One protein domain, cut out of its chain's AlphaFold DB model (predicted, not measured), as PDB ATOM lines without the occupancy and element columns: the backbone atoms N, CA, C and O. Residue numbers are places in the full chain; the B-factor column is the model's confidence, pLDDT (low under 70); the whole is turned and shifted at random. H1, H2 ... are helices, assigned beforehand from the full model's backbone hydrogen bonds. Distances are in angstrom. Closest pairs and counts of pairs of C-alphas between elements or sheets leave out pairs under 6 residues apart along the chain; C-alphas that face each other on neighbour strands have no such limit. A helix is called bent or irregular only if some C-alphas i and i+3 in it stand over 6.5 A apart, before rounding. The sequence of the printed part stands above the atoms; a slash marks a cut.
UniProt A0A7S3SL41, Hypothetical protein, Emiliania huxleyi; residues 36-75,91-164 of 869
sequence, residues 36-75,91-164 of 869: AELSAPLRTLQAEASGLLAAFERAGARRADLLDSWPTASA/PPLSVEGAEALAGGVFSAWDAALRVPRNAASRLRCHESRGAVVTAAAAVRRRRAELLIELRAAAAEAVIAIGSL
ATOM      1  N   ALA A  36     214.797 268.029 183.678       71.00
ATOM      2  CA  ALA A  36     215.501 267.186 182.709       71.00
ATOM      3  C   ALA A  36     215.373 265.677 183.013       71.00
ATOM      4  O   ALA A  36     215.130 264.879 182.103       71.00
ATOM      5  N   GLU A  37     215.461 265.286 184.287       77.50
ATOM      6  CA  GLU A  37     215.348 263.890 184.748       77.50
ATOM      7  C   GLU A  37     213.918 263.336 184.636       77.50
ATOM      8  O   GLU A  37     213.716 262.130 184.495       77.50
ATOM      9  N   LEU A  38     212.908 264.210 184.647       80.81
ATOM     10  CA  LEU A  38     211.504 263.825 184.477       80.81
ATOM     11  C   LEU A  38     211.103 263.620 183.011       80.81
ATOM     12  O   LEU A  38     210.005 263.133 182.745       80.81
ATOM     13  N   SER A  39     211.982 263.936 182.056       80.44
ATOM     14  CA  SER A  39     211.667 263.883 180.626       80.44
ATOM     15  C   SER A  39     211.256 262.487 180.136       80.44
ATOM     16  O   SER A  39     210.284 262.371 179.394       80.44
ATOM     17  N   ALA A  40     211.944 261.422 180.556       81.38
ATOM     18  CA  ALA A  40     211.605 260.052 180.161       81.38
ATOM     19  C   ALA A  40     210.277 259.559 180.782       81.38
ATOM     20  O   ALA A  40     209.405 259.149 180.014       81.38
ATOM     21  N   PRO A  41     210.047 259.673 182.109       83.50
ATOM     22  CA  PRO A  41     208.751 259.359 182.719       83.50
ATOM     23  C   PRO A  41     207.575 260.134 182.104       83.50
ATOM     24  O   PRO A  41     206.504 259.568 181.893       83.50
ATOM     25  N   LEU A  42     207.772 261.415 181.776       83.12
ATOM     26  CA  LEU A  42     206.753 262.241 181.125       83.12
ATOM     27  C   LEU A  42     206.450 261.780 179.691       83.12
ATOM     28  O   LEU A  42     205.291 261.804 179.286       83.12
ATOM     29  N   ARG A  43     207.444 261.298 178.929       84.44
ATOM     30  CA  ARG A  43     207.197 260.682 177.608       84.44
ATOM     31  C   ARG A  43     206.393 259.391 177.725       84.44
ATOM     32  O   ARG A  43     205.502 259.173 176.911       84.44
ATOM     33  N   THR A  44     206.675 258.556 178.727       86.75
ATOM     34  CA  THR A  44     205.879 257.348 178.993       86.75
ATOM     35  C   THR A  44     204.439 257.712 179.342       86.75
ATOM     36  O   THR A  44     203.515 257.152 178.764       86.75
ATOM     37  N   LEU A  45     204.233 258.712 180.204       87.06
ATOM     38  CA  LEU A  45     202.900 259.230 180.521       87.06
ATOM     39  C   LEU A  45     202.163 259.731 179.268       87.06
ATOM     40  O   LEU A  45     200.997 259.394 179.067       87.06
ATOM     41  N   GLN A  46     202.848 260.487 178.403       86.62
ATOM     42  CA  GLN A  46     202.288 260.962 177.135       86.62
ATOM     43  C   GLN A  46     201.915 259.798 176.201       86.62
ATOM     44  O   GLN A  46     200.884 259.860 175.527       86.62
ATOM     45  N   ALA A  47     202.724 258.736 176.158       87.00
ATOM     46  CA  ALA A  47     202.452 257.548 175.354       87.00
ATOM     47  C   ALA A  47     201.209 256.791 175.850       87.00
ATOM     48  O   ALA A  47     200.341 256.467 175.042       87.00
ATOM     49  N   GLU A  48     201.071 256.586 177.163       90.62
ATOM     50  CA  GLU A  48     199.889 255.943 177.759       90.62
ATOM     51  C   GLU A  48     198.620 256.783 177.557       90.62
ATOM     52  O   GLU A  48     197.567 256.260 177.187       90.62
ATOM     53  N   ALA A  49     198.716 258.109 177.711       87.44
ATOM     54  CA  ALA A  49     197.603 259.021 177.443       87.44
ATOM     55  C   ALA A  49     197.186 259.003 175.961       87.44
ATOM     56  O   ALA A  49     195.996 259.007 175.639       87.44
ATOM     57  N   SER A  50     198.155 258.914 175.047       88.19
ATOM     58  CA  SER A  50     197.891 258.739 173.613       88.19
ATOM     59  C   SER A  50     197.271 257.367 173.313       88.19
ATOM     60  O   SER A  50     196.400 257.251 172.451       88.19
ATOM     61  N   GLY A  51     197.669 256.325 174.051       87.88
ATOM     62  CA  GLY A  51     197.070 254.992 173.995       87.88
ATOM     63  C   GLY A  51     195.602 254.982 174.431       87.88
ATOM     64  O   GLY A  51     194.775 254.346 173.771       87.88
ATOM     65  N   LEU A  52     195.263 255.746 175.476       89.12
ATOM     66  CA  LEU A  52     193.886 255.963 175.923       89.12
ATOM     67  C   LEU A  52     193.048 256.661 174.844       89.12
ATOM     68  O   LEU A  52     191.956 256.186 174.530       89.12
ATOM     69  N   LEU A  53     193.573 257.722 174.223       88.12
ATOM     70  CA  LEU A  53     192.917 258.399 173.097       88.12
ATOM     71  C   LEU A  53     192.617 257.408 171.959       88.12
ATOM     72  O   LEU A  53     191.472 257.279 171.524       88.12
ATOM     73  N   ALA A  54     193.618 256.623 171.550       87.31
ATOM     74  CA  ALA A  54     193.471 255.615 170.501       87.31
ATOM     75  C   ALA A  54     192.489 254.486 170.876       87.31
ATOM     76  O   ALA A  54     191.892 253.860 169.995       87.31
ATOM     77  N   ALA A  55     192.330 254.174 172.167       87.38
ATOM     78  CA  ALA A  55     191.347 253.198 172.640       87.38
ATOM     79  C   ALA A  55     189.911 253.716 172.466       87.38
ATOM     80  O   ALA A  55     189.056 252.964 171.992       87.38
ATOM     81  N   PHE A  56     189.666 254.997 172.760       86.69
ATOM     82  CA  PHE A  56     188.370 255.646 172.535       86.69
ATOM     83  C   PHE A  56     188.048 255.822 171.044       86.69
ATOM     84  O   PHE A  56     186.913 255.573 170.636       86.69
ATOM     85  N   GLU A  57     189.039 256.135 170.206       85.94
ATOM     86  CA  GLU A  57     188.875 256.162 168.743       85.94
ATOM     87  C   GLU A  57     188.450 254.793 168.196       85.94
ATOM     88  O   GLU A  57     187.475 254.677 167.453       85.94
ATOM     89  N   ARG A  58     189.117 253.717 168.639       84.06
ATOM     90  CA  ARG A  58     188.747 252.331 168.296       84.06
ATOM     91  C   ARG A  58     187.382 251.917 168.855       84.06
ATOM     92  O   ARG A  58     186.774 250.985 168.330       84.06
ATOM     93  N   ALA A  59     186.905 252.578 169.908       80.31
ATOM     94  CA  ALA A  59     185.564 252.394 170.457       80.31
ATOM     95  C   ALA A  59     184.481 253.192 169.700       80.31
ATOM     96  O   ALA A  59     183.299 253.008 169.987       80.31
ATOM     97  N   GLY A  60     184.861 254.012 168.710       79.25
ATOM     98  CA  GLY A  60     183.949 254.745 167.828       79.25
ATOM     99  C   GLY A  60     183.768 256.228 168.163       79.25
ATOM    100  O   GLY A  60     182.910 256.871 167.558       79.25
ATOM    101  N   ALA A  61     184.543 256.782 169.101       83.31
ATOM    102  CA  ALA A  61     184.552 258.220 169.371       83.31
ATOM    103  C   ALA A  61     185.343 258.982 168.289       83.31
ATOM    104  O   ALA A  61     186.337 258.482 167.758       83.31
ATOM    105  N   ARG A  62     184.903 260.197 167.940       82.44
ATOM    106  CA  ARG A  62     185.597 261.038 166.952       82.44
ATOM    107  C   ARG A  62     186.782 261.743 167.608       82.44
ATOM    108  O   ARG A  62     186.625 262.371 168.647       82.44
ATOM    109  N   ARG A  63     187.948 261.697 166.957       80.38
ATOM    110  CA  ARG A  63     189.192 262.323 167.442       80.38
ATOM    111  C   ARG A  63     189.044 263.817 167.753       80.38
ATOM    112  O   ARG A  63     189.593 264.265 168.749       80.38
ATOM    113  N   ALA A  64     188.299 264.565 166.935       79.38
ATOM    114  CA  ALA A  64     188.082 266.002 167.134       79.38
ATOM    115  C   ALA A  64     187.393 266.300 168.480       79.38
ATOM    116  O   ALA A  64     187.927 267.058 169.280       79.38
ATOM    117  N   ASP A  65     186.292 265.602 168.778       79.56
ATOM    118  CA  ASP A  65     185.522 265.771 170.020       79.56
ATOM    119  C   ASP A  65     186.353 265.410 171.275       79.56
ATOM    120  O   ASP A  65     186.211 266.009 172.345       79.56
ATOM    121  N   LEU A  66     187.251 264.424 171.148       82.62
ATOM    122  CA  LEU A  66     188.170 264.024 172.218       82.62
ATOM    123  C   LEU A  66     189.293 265.054 172.421       82.62
ATOM    124  O   LEU A  66     189.661 265.347 173.554       82.62
ATOM    125  N   LEU A  67     189.841 265.619 171.342       81.50
ATOM    126  CA  LEU A  67     190.902 266.627 171.431       81.50
ATOM    127  C   LEU A  67     190.391 267.975 171.964       81.50
ATOM    128  O   LEU A  67     191.126 268.629 172.697       81.50
ATOM    129  N   ASP A  68     189.137 268.347 171.694       80.81
ATOM    130  CA  ASP A  68     188.510 269.562 172.248       80.81
ATOM    131  C   ASP A  68     188.417 269.540 173.781       80.81
ATOM    132  O   ASP A  68     188.450 270.578 174.440       80.81
ATOM    133  N   SER A  69     188.318 268.344 174.362       80.62
ATOM    134  CA  SER A  69     188.256 268.122 175.811       80.62
ATOM    135  C   SER A  69     189.593 267.672 176.414       80.62
ATOM    136  O   SER A  69     189.653 267.300 177.589       80.62
ATOM    137  N   TRP A  70     190.680 267.718 175.634       82.12
ATOM    138  CA  TRP A  70     192.013 267.330 176.083       82.12
ATOM    139  C   TRP A  70     192.621 268.379 177.033       82.12
ATOM    140  O   TRP A  70     192.714 269.555 176.669       82.12
ATOM    141  N   PRO A  71     193.101 267.991 178.230       79.44
ATOM    142  CA  PRO A  71     193.734 268.928 179.156       79.44
ATOM    143  C   PRO A  71     195.037 269.497 178.574       79.44
ATOM    144  O   PRO A  71     195.978 268.754 178.297       79.44
ATOM    145  N   THR A  72     195.126 270.814 178.397       65.19
ATOM    146  CA  THR A  72     196.352 271.481 177.930       65.19
ATOM    147  C   THR A  72     197.295 271.802 179.091       65.19
ATOM    148  O   THR A  72     196.869 272.172 180.186       65.19
ATOM    149  N   ALA A  73     198.602 271.634 178.868       56.34
ATOM    150  CA  ALA A  73     199.626 271.929 179.867       56.34
ATOM    151  C   ALA A  73     199.685 273.432 180.204       56.34
ATOM    152  O   ALA A  73     199.698 274.281 179.312       56.34
ATOM    153  N   SER A  74     199.804 273.764 181.493       48.31
ATOM    154  CA  SER A  74     200.215 275.101 181.927       48.31
ATOM    155  C   SER A  74     201.702 275.324 181.607       48.31
ATOM    156  O   SER A  74     202.509 274.390 181.618       48.31
ATOM    157  N   ALA A  75     202.066 276.574 181.304       40.09
ATOM    158  CA  ALA A  75     203.305 276.999 180.633       40.09
ATOM    159  C   ALA A  75     204.656 276.668 181.323       40.09
ATOM    160  O   ALA A  75     205.697 277.113 180.853       40.09
ATOM    161  N   PRO A  91     198.408 267.138 172.092       74.06
ATOM    162  CA  PRO A  91     199.283 268.109 172.750       74.06
ATOM    163  C   PRO A  91     199.901 267.556 174.052       74.06
ATOM    164  O   PRO A  91     199.337 266.645 174.675       74.06
ATOM    165  N   PRO A  92     201.073 268.075 174.475       72.56
ATOM    166  CA  PRO A  92     201.795 267.571 175.641       72.56
ATOM    167  C   PRO A  92     200.979 267.742 176.927       72.56
ATOM    168  O   PRO A  92     200.374 268.789 177.163       72.56
ATOM    169  N   LEU A  93     200.989 266.703 177.761       77.44
ATOM    170  CA  LEU A  93     200.165 266.576 178.957       77.44
ATOM    171  C   LEU A  93     201.008 266.766 180.228       77.44
ATOM    172  O   LEU A  93     202.089 266.186 180.359       77.44
ATOM    173  N   SER A  94     200.507 267.553 181.188       80.44
ATOM    174  CA  SER A  94     201.098 267.626 182.532       80.44
ATOM    175  C   SER A  94     200.607 266.476 183.418       80.44
ATOM    176  O   SER A  94     199.652 265.769 183.090       80.44
ATOM    177  N   VAL A  95     201.234 266.292 184.579       81.31
ATOM    178  CA  VAL A  95     200.798 265.289 185.563       81.31
ATOM    179  C   VAL A  95     199.393 265.589 186.097       81.31
ATOM    180  O   VAL A  95     198.601 264.659 186.252       81.31
ATOM    181  N   GLU A  96     199.070 266.864 186.343       82.56
ATOM    182  CA  GLU A  96     197.718 267.290 186.732       82.56
ATOM    183  C   GLU A  96     196.728 267.102 185.568       82.56
ATOM    184  O   GLU A  96     195.597 266.657 185.768       82.56
ATOM    185  N   GLY A  97     197.177 267.362 184.333       83.38
ATOM    186  CA  GLY A  97     196.408 267.096 183.117       83.38
ATOM    187  C   GLY A  97     196.064 265.614 182.949       83.38
ATOM    188  O   GLY A  97     194.935 265.281 182.604       83.38
ATOM    189  N   ALA A  98     196.985 264.703 183.267       83.69
ATOM    190  CA  ALA A  98     196.737 263.262 183.227       83.69
ATOM    191  C   ALA A  98     195.735 262.780 184.289       83.69
ATOM    192  O   ALA A  98     194.964 261.858 184.026       83.69
ATOM    193  N   GLU A  99     195.695 263.405 185.469       85.69
ATOM    194  CA  GLU A  99     194.664 263.120 186.482       85.69
ATOM    195  C   GLU A  99     193.291 263.608 186.057       85.69
ATOM    196  O   GLU A  99     192.309 262.885 186.212       85.69
ATOM    197  N   ALA A 100     193.224 264.814 185.490       86.25
ATOM    198  CA  ALA A 100     191.991 265.331 184.917       86.25
ATOM    199  C   ALA A 100     191.496 264.417 183.783       86.25
ATOM    200  O   ALA A 100     190.311 264.069 183.751       86.25
ATOM    201  N   LEU A 101     192.421 263.960 182.923       87.19
ATOM    202  CA  LEU A 101     192.155 263.026 181.830       87.19
ATOM    203  C   LEU A 101     191.591 261.697 182.353       87.19
ATOM    204  O   LEU A 101     190.543 261.258 181.899       87.19
ATOM    205  N   ALA A 102     192.245 261.077 183.338       85.69
ATOM    206  CA  ALA A 102     191.821 259.805 183.925       85.69
ATOM    207  C   ALA A 102     190.655 259.923 184.933       85.69
ATOM    208  O   ALA A 102     190.150 258.906 185.418       85.69
ATOM    209  N   GLY A 103     190.251 261.143 185.279       89.31
ATOM    210  CA  GLY A 103     189.167 261.457 186.201       89.31
ATOM    211  C   GLY A 103     187.919 261.928 185.462       89.31
ATOM    212  O   GLY A 103     187.208 261.132 184.848       89.31
ATOM    213  N   GLY A 104     187.637 263.229 185.559       84.25
ATOM    214  CA  GLY A 104     186.409 263.836 185.040       84.25
ATOM    215  C   GLY A 104     186.260 263.732 183.521       84.25
ATOM    216  O   GLY A 104     185.158 263.466 183.044       84.25
ATOM    217  N   VAL A 105     187.356 263.869 182.767       85.62
ATOM    218  CA  VAL A 105     187.327 263.796 181.296       85.62
ATOM    219  C   VAL A 105     187.021 262.370 180.835       85.62
ATOM    220  O   VAL A 105     186.127 262.179 180.016       85.62
ATOM    221  N   PHE A 106     187.665 261.356 181.426       88.06
ATOM    222  CA  PHE A 106     187.344 259.952 181.155       88.06
ATOM    223  C   PHE A 106     185.870 259.641 181.426       88.06
ATOM    224  O   PHE A 106     185.228 258.999 180.602       88.06
ATOM    225  N   SER A 107     185.321 260.093 182.559       86.94
ATOM    226  CA  SER A 107     183.909 259.859 182.894       86.94
ATOM    227  C   SER A 107     182.961 260.487 181.868       86.94
ATOM    228  O   SER A 107     181.950 259.882 181.518       86.94
ATOM    229  N   ALA A 108     183.297 261.673 181.353       85.19
ATOM    230  CA  ALA A 108     182.536 262.326 180.293       85.19
ATOM    231  C   ALA A 108     182.640 261.569 178.956       85.19
ATOM    232  O   ALA A 108     181.625 261.354 178.293       85.19
ATOM    233  N   TRP A 109     183.839 261.108 178.582       87.19
ATOM    234  CA  TRP A 109     184.056 260.310 177.370       87.19
ATOM    235  C   TRP A 109     183.337 258.959 177.432       87.19
ATOM    236  O   TRP A 109     182.707 258.548 176.461       87.19
ATOM    237  N   ASP A 110     183.391 258.283 178.579       85.12
ATOM    238  CA  ASP A 110     182.730 256.996 178.804       85.12
ATOM    239  C   ASP A 110     181.196 257.120 178.781       85.12
ATOM    240  O   ASP A 110     180.515 256.255 178.233       85.12
ATOM    241  N   ALA A 111     180.644 258.227 179.295       83.12
ATOM    242  CA  ALA A 111     179.211 258.521 179.222       83.12
ATOM    243  C   ALA A 111     178.732 258.871 177.798       83.12
ATOM    244  O   ALA A 111     177.592 258.570 177.441       83.12
ATOM    245  N   ALA A 112     179.588 259.490 176.978       78.94
ATOM    246  CA  ALA A 112     179.270 259.884 175.603       78.94
ATOM    247  C   ALA A 112     179.286 258.711 174.599       78.94
ATOM    248  O   ALA A 112     178.733 258.826 173.498       78.94
ATOM    249  N   LEU A 113     179.883 257.569 174.958       77.94
ATOM    250  CA  LEU A 113     179.891 256.364 174.127       77.94
ATOM    251  C   LEU A 113     178.476 255.766 174.018       77.94
ATOM    252  O   LEU A 113     177.961 255.139 174.945       77.94
ATOM    253  N   ARG A 114     177.843 255.905 172.845       65.12
ATOM    254  CA  ARG A 114     176.547 255.271 172.545       65.12
ATOM    255  C   ARG A 114     176.714 253.748 172.471       65.12
ATOM    256  O   ARG A 114     177.300 253.224 171.528       65.12
ATOM    257  N   VAL A 115     176.178 253.036 173.461       61.06
ATOM    258  CA  VAL A 115     176.035 251.569 173.477       61.06
ATOM    259  C   VAL A 115     175.159 251.186 172.278       61.06
ATOM    260  O   VAL A 115     173.980 251.537 172.289       61.06
ATOM    261  N   PRO A 116     175.690 250.557 171.209       52.59
ATOM    262  CA  PRO A 116     176.086 249.149 171.285       52.59
ATOM    263  C   PRO A 116     177.216 248.763 170.304       52.59
ATOM    264  O   PRO A 116     177.027 248.880 169.093       52.59
ATOM    265  N   ARG A 117     178.347 248.188 170.759       54.16
ATOM    266  CA  ARG A 117     179.065 247.233 169.879       54.16
ATOM    267  C   ARG A 117     180.087 246.271 170.459       54.16
ATOM    268  O   ARG A 117     180.366 245.340 169.728       54.16
ATOM    269  N   ASN A 118     180.611 246.401 171.683       58.75
ATOM    270  CA  ASN A 118     181.352 245.315 172.357       58.75
ATOM    271  C   ASN A 118     181.700 245.702 173.805       58.75
ATOM    272  O   ASN A 118     182.447 246.652 174.011       58.75
ATOM    273  N   ALA A 119     181.264 244.942 174.817       71.69
ATOM    274  CA  ALA A 119     181.726 245.126 176.205       71.69
ATOM    275  C   ALA A 119     183.271 245.117 176.315       71.69
ATOM    276  O   ALA A 119     183.858 245.822 177.132       71.69
ATOM    277  N   ALA A 120     183.932 244.396 175.403       75.50
ATOM    278  CA  ALA A 120     185.382 244.330 175.286       75.50
ATOM    279  C   ALA A 120     186.067 245.658 174.893       75.50
ATOM    280  O   ALA A 120     187.221 245.857 175.260       75.50
ATOM    281  N   SER A 121     185.425 246.569 174.144       78.25
ATOM    282  CA  SER A 121     186.047 247.869 173.819       78.25
ATOM    283  C   SER A 121     186.021 248.817 175.012       78.25
ATOM    284  O   SER A 121     187.025 249.469 175.280       78.25
ATOM    285  N   ARG A 122     184.919 248.821 175.772       81.19
ATOM    286  CA  ARG A 122     184.802 249.594 177.012       81.19
ATOM    287  C   ARG A 122     185.789 249.096 178.069       81.19
ATOM    288  O   ARG A 122     186.483 249.909 178.670       81.19
ATOM    289  N   LEU A 123     185.946 247.774 178.209       82.88
ATOM    290  CA  LEU A 123     186.964 247.177 179.082       82.88
ATOM    291  C   LEU A 123     188.381 247.672 178.736       82.88
ATOM    292  O   LEU A 123     189.088 248.132 179.624       82.88
ATOM    293  N   ARG A 124     188.759 247.695 177.449       84.00
ATOM    294  CA  ARG A 124     190.065 248.222 177.004       84.00
ATOM    295  C   ARG A 124     190.269 249.707 177.314       84.00
ATOM    296  O   ARG A 124     191.392 250.112 177.616       84.00
ATOM    297  N   CYS A 125     189.217 250.527 177.247       86.38
ATOM    298  CA  CYS A 125     189.291 251.929 177.668       86.38
ATOM    299  C   CYS A 125     189.555 252.039 179.178       86.38
ATOM    300  O   CYS A 125     190.397 252.832 179.591       86.38
ATOM    301  N   HIS A 126     188.895 251.215 179.998       87.75
ATOM    302  CA  HIS A 126     189.140 251.159 181.443       87.75
ATOM    303  C   HIS A 126     190.540 250.625 181.795       87.75
ATOM    304  O   HIS A 126     191.186 251.181 182.681       87.75
ATOM    305  N   GLU A 127     191.046 249.615 181.084       87.50
ATOM    306  CA  GLU A 127     192.427 249.130 181.229       87.50
ATOM    307  C   GLU A 127     193.442 250.228 180.877       87.50
ATOM    308  O   GLU A 127     194.361 250.501 181.651       87.50
ATOM    309  N   SER A 128     193.228 250.930 179.758       87.88
ATOM    310  CA  SER A 128     194.088 252.043 179.325       87.88
ATOM    311  C   SER A 128     194.038 253.217 180.312       87.88
ATOM    312  O   SER A 128     195.057 253.849 180.583       87.88
ATOM    313  N   ARG A 129     192.878 253.492 180.925       91.50
ATOM    314  CA  ARG A 129     192.755 254.466 182.021       91.50
ATOM    315  C   ARG A 129     193.601 254.046 183.220       91.50
ATOM    316  O   ARG A 129     194.296 254.884 183.789       91.50
ATOM    317  N   GLY A 130     193.560 252.766 183.590       87.25
ATOM    318  CA  GLY A 130     194.410 252.209 184.643       87.25
ATOM    319  C   GLY A 130     195.900 252.433 184.365       87.25
ATOM    320  O   GLY A 130     196.632 252.855 185.264       87.25
ATOM    321  N   ALA A 131     196.337 252.250 183.115       87.94
ATOM    322  CA  ALA A 131     197.713 252.518 182.696       87.94
ATOM    323  C   ALA A 131     198.098 254.002 182.851       87.94
ATOM    324  O   ALA A 131     199.141 254.303 183.432       87.94
ATOM    325  N   VAL A 132     197.224 254.938 182.450       87.69
ATOM    326  CA  VAL A 132     197.448 256.389 182.628       87.69
ATOM    327  C   VAL A 132     197.544 256.777 184.105       87.69
ATOM    328  O   VAL A 132     198.458 257.507 184.486       87.69
ATOM    329  N   VAL A 133     196.646 256.270 184.959       88.38
ATOM    330  CA  VAL A 133     196.688 256.528 186.413       88.38
ATOM    331  C   VAL A 133     197.999 256.021 187.014       88.38
ATOM    332  O   VAL A 133     198.648 256.733 187.783       88.38
ATOM    333  N   THR A 134     198.416 254.817 186.621       86.81
ATOM    334  CA  THR A 134     199.659 254.192 187.093       86.81
ATOM    335  C   THR A 134     200.884 254.991 186.650       86.81
ATOM    336  O   THR A 134     201.756 255.292 187.468       86.81
ATOM    337  N   ALA A 135     200.932 255.410 185.383       85.50
ATOM    338  CA  ALA A 135     202.007 256.242 184.852       85.50
ATOM    339  C   ALA A 135     202.066 257.616 185.541       85.50
ATOM    340  O   ALA A 135     203.144 258.069 185.923       85.50
ATOM    341  N   ALA A 136     200.921 258.265 185.778       84.75
ATOM    342  CA  ALA A 136     200.869 259.568 186.443       84.75
ATOM    343  C   ALA A 136     201.359 259.482 187.900       84.75
ATOM    344  O   ALA A 136     202.143 260.323 188.353       84.75
ATOM    345  N   ALA A 137     200.960 258.426 188.619       84.25
ATOM    346  CA  ALA A 137     201.455 258.138 189.961       84.25
ATOM    347  C   ALA A 137     202.974 257.880 189.973       84.25
ATOM    348  O   ALA A 137     203.676 258.396 190.847       84.25
ATOM    349  N   ALA A 138     203.503 257.156 188.981       83.81
ATOM    350  CA  ALA A 138     204.939 256.911 188.837       83.81
ATOM    351  C   ALA A 138     205.735 258.212 188.623       83.81
ATOM    352  O   ALA A 138     206.757 258.421 189.280       83.81
ATOM    353  N   VAL A 139     205.242 259.128 187.776       84.69
ATOM    354  CA  VAL A 139     205.879 260.440 187.564       84.69
ATOM    355  C   VAL A 139     205.867 261.279 188.846       84.69
ATOM    356  O   VAL A 139     206.898 261.851 189.202       84.69
ATOM    357  N   ARG A 140     204.746 261.332 189.587       84.50
ATOM    358  CA  ARG A 140     204.696 262.049 190.882       84.50
ATOM    359  C   ARG A 140     205.688 261.488 191.881       84.50
ATOM    360  O   ARG A 140     206.396 262.255 192.530       84.50
ATOM    361  N   ARG A 141     205.742 260.163 191.997       84.06
ATOM    362  CA  ARG A 141     206.662 259.484 192.903       84.06
ATOM    363  C   ARG A 141     208.113 259.811 192.555       84.06
ATOM    364  O   ARG A 141     208.848 260.251 193.434       84.06
ATOM    365  N   ARG A 142     208.492 259.716 191.276       85.56
ATOM    366  CA  ARG A 142     209.845 260.065 190.818       85.56
ATOM    367  C   ARG A 142     210.177 261.537 191.071       85.56
ATOM    368  O   ARG A 142     211.272 261.842 191.534       85.56
ATOM    369  N   ARG A 143     209.231 262.451 190.826       84.62
ATOM    370  CA  ARG A 143     209.388 263.882 191.143       84.62
ATOM    371  C   ARG A 143     209.636 264.100 192.636       84.62
ATOM    372  O   ARG A 143     210.524 264.866 192.993       84.62
ATOM    373  N   ALA A 144     208.871 263.439 193.502       83.62
ATOM    374  CA  ALA A 144     209.051 263.541 194.947       83.62
ATOM    375  C   ALA A 144     210.415 262.989 195.401       83.62
ATOM    376  O   ALA A 144     211.089 263.639 196.197       83.62
ATOM    377  N   GLU A 145     210.844 261.841 194.866       84.44
ATOM    378  CA  GLU A 145     212.153 261.231 195.148       84.44
ATOM    379  C   GLU A 145     213.308 262.175 194.780       84.44
ATOM    380  O   GLU A 145     214.154 262.469 195.624       84.44
ATOM    381  N   LEU A 146     213.285 262.742 193.571       84.25
ATOM    382  CA  LEU A 146     214.311 263.678 193.100       84.25
ATOM    383  C   LEU A 146     214.374 264.964 193.939       84.25
ATOM    384  O   LEU A 146     215.455 265.472 194.228       84.25
ATOM    385  N   LEU A 147     213.225 265.487 194.377       84.56
ATOM    386  CA  LEU A 147     213.189 266.650 195.271       84.56
ATOM    387  C   LEU A 147     213.777 266.339 196.653       84.56
ATOM    388  O   LEU A 147     214.415 267.204 197.255       84.56
ATOM    389  N   ILE A 148     213.565 265.125 197.171       86.62
ATOM    390  CA  ILE A 148     214.173 264.679 198.430       86.62
ATOM    391  C   ILE A 148     215.694 264.561 198.265       86.62
ATOM    392  O   ILE A 148     216.426 265.059 199.118       86.62
ATOM    393  N   GLU A 149     216.172 263.973 197.165       86.50
ATOM    394  CA  GLU A 149     217.603 263.852 196.849       86.50
ATOM    395  C   GLU A 149     218.287 265.215 196.713       86.50
ATOM    396  O   GLU A 149     219.335 265.438 197.318       86.50
ATOM    397  N   LEU A 150     217.671 266.150 195.984       86.81
ATOM    398  CA  LEU A 150     218.198 267.502 195.800       86.81
ATOM    399  C   LEU A 150     218.309 268.248 197.136       86.81
ATOM    400  O   LEU A 150     219.348 268.835 197.439       86.81
ATOM    401  N   ARG A 151     217.256 268.201 197.963       85.88
ATOM    402  CA  ARG A 151     217.251 268.835 199.292       85.88
ATOM    403  C   ARG A 151     218.286 268.214 200.221       85.88
ATOM    404  O   ARG A 151     218.942 268.943 200.962       85.88
ATOM    405  N   ALA A 152     218.440 266.891 200.187       88.69
ATOM    406  CA  ALA A 152     219.466 266.205 200.956       88.69
ATOM    407  C   ALA A 152     220.867 266.623 200.502       88.69
ATOM    408  O   ALA A 152     221.653 267.053 201.335       88.69
ATOM    409  N   ALA A 153     221.157 266.607 199.198       87.56
ATOM    410  CA  ALA A 153     222.449 267.033 198.659       87.56
ATOM    411  C   ALA A 153     222.787 268.491 199.022       87.56
ATOM    412  O   ALA A 153     223.919 268.789 199.403       87.56
ATOM    413  N   ALA A 154     221.800 269.390 198.971       86.19
ATOM    414  CA  ALA A 154     221.969 270.775 199.398       86.19
ATOM    415  C   ALA A 154     222.283 270.877 200.905       86.19
ATOM    416  O   ALA A 154     223.175 271.623 201.306       86.19
ATOM    417  N   ALA A 155     221.601 270.088 201.742       87.94
ATOM    418  CA  ALA A 155     221.879 270.034 203.175       87.94
ATOM    419  C   ALA A 155     223.274 269.459 203.485       87.94
ATOM    420  O   ALA A 155     223.986 270.007 204.325       87.94
ATOM    421  N   GLU A 156     223.684 268.394 202.790       88.88
ATOM    422  CA  GLU A 156     225.018 267.790 202.899       88.88
ATOM    423  C   GLU A 156     226.119 268.807 202.556       88.88
ATOM    424  O   GLU A 156     227.093 268.931 203.299       88.88
ATOM    425  N   ALA A 157     225.933 269.591 201.488       87.44
ATOM    426  CA  ALA A 157     226.870 270.642 201.093       87.44
ATOM    427  C   ALA A 157     227.016 271.730 202.171       87.44
ATOM    428  O   ALA A 157     228.134 272.100 202.523       87.44
ATOM    429  N   VAL A 158     225.907 272.196 202.759       85.81
ATOM    430  CA  VAL A 158     225.938 273.192 203.851       85.81
ATOM    431  C   VAL A 158     226.670 272.658 205.080       85.81
ATOM    432  O   VAL A 158     227.451 273.379 205.699       85.81
ATOM    433  N   ILE A 159     226.454 271.389 205.430       88.25
ATOM    434  CA  ILE A 159     227.129 270.760 206.573       88.25
ATOM    435  C   ILE A 159     228.629 270.613 206.305       88.25
ATOM    436  O   ILE A 159     229.427 270.860 207.209       88.25
ATOM    437  N   ALA A 160     229.023 270.270 205.075       87.31
ATOM    438  CA  ALA A 160     230.426 270.166 204.683       87.31
ATOM    439  C   ALA A 160     231.172 271.512 204.759       87.31
ATOM    440  O   ALA A 160     232.356 271.531 205.079       87.31
ATOM    441  N   ILE A 161     230.478 272.631 204.519       85.69
ATOM    442  CA  ILE A 161     231.031 273.991 204.647       85.69
ATOM    443  C   ILE A 161     231.273 274.374 206.121       85.69
ATOM    444  O   ILE A 161     232.111 275.224 206.410       85.69
ATOM    445  N   GLY A 162     230.553 273.768 207.071       80.19
ATOM    446  CA  GLY A 162     230.728 273.991 208.514       80.19
ATOM    447  C   GLY A 162     230.065 275.259 209.077       80.19
ATOM    448  O   GLY A 162     229.971 275.405 210.296       80.19
ATOM    449  N   SER A 163     229.540 276.150 208.229       79.38
ATOM    450  CA  SER A 163     228.799 277.354 208.639       79.38
ATOM    451  C   SER A 163     227.296 277.070 208.753       79.38
ATOM    452  O   SER A 163     226.554 277.169 207.775       79.38
ATOM    453  N   LEU A 164     226.832 276.710 209.955       80.44
ATOM    454  CA  LEU A 164     225.436 276.324 210.187       80.44
ATOM    455  C   LEU A 164     224.482 277.532 210.298       80.44
ATOM    456  O   LEU A 164     224.760 278.460 211.062       80.44
TER     457      LEU A 164
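AT A GLANCE: This is residues 36 to 75 and 91 to 164 of the 869 residues of the protein "Hypothetical protein" of Emiliania huxleyi (UniProt A0A7S3SL41). One very long helix, H4, lies along two shorter helices, H1 and H3, and the three make a small bundle. The last part of H4 runs on past its partners and sticks out as a lone arm, residues 147 to 161. The short H2 sits near the last residues of H1, on the side of the bundle away from H4. The printed part has 114 residues with four named helices in the order H1, H2, H3, H4 and no named strand; the class is all helix. The whole is loose, with a radius of gyration of the C-alphas of 18.9 A, and spans 70 by 27 by 20 A, the arm of H4 adding much of the length.

HOW THE PARTS SIT: H1, residues 39 to 58, is the hub, touching three other helices. H2, residues 63 to 68, only just touches H1, with 3 pairs of C-alphas within 8 A; residues 53 to 57 of H1 alone take part. The closest C-alphas are those of Glu 57 and Arg 63, 6.3 A apart, and the helices run opposite ways at a steep tilt of 57 degrees. H3, residues 95 to 112, only just touches H1, with 3 such pairs, the closest being Ala 49 and Ala 98 at 7.2 A; the two run the same way at a shallow tilt of 5 degrees. H2 and H3 are close but not clearly touching, with the C-alphas of Leu 66 and Trp 109 closest at 7.6 A. H4, residues 119 to 161, touches H1 with its residues 121 to 139 alone, opposite ways at a shallow tilt of 11 degrees; the C-alphas of Leu 52 and Ser 128 are closest, 5.2 A apart. H3 and H4 form a helical hairpin at a shallow tilt of 12 degrees, with the C-alphas of Ala 102 and Arg 129 closest at 5.7 A. H4 touches H3 with residues 122 to 140 alone. H2 and H4 are apart. Every O i to N i+4 pair is within hydrogen-bond range in H1, H2 and H4, and 12 of 14 are in H3.

IN THESE COORDINATES: H1 begins at C-alpha 39, (211.667, 263.883, 180.626), and is 28.5 A long; H2 follows. H3 is 24.3 A long, has a kink of 34 degrees near residue 106, and is irregular, but only just: C-alphas 101 and 104 are 6.6 A apart. H4 is 63.8 A long, from C-alpha 119 at (181.726, 245.126, 176.205) to C-alpha 161 at (231.031, 273.991, 204.647).

THE WHOLE: The C-alphas of Pro 116 and Gly 162 are the two farthest apart, at 70.6 A. Residues 147 to 164, of which 147 to 161 belong to H4, stand free. Residues 76 to 90 are not printed, and C-alphas 75 and 91 are 12.5 A apart across this cut, which lies in the link from H2 to H3. The link from H1 to H2 is tight, and that from H3 to H4 is short. The mean pLDDT of the printed part is 81.8; residues 72 to 75 and 114 to 118 are under 70.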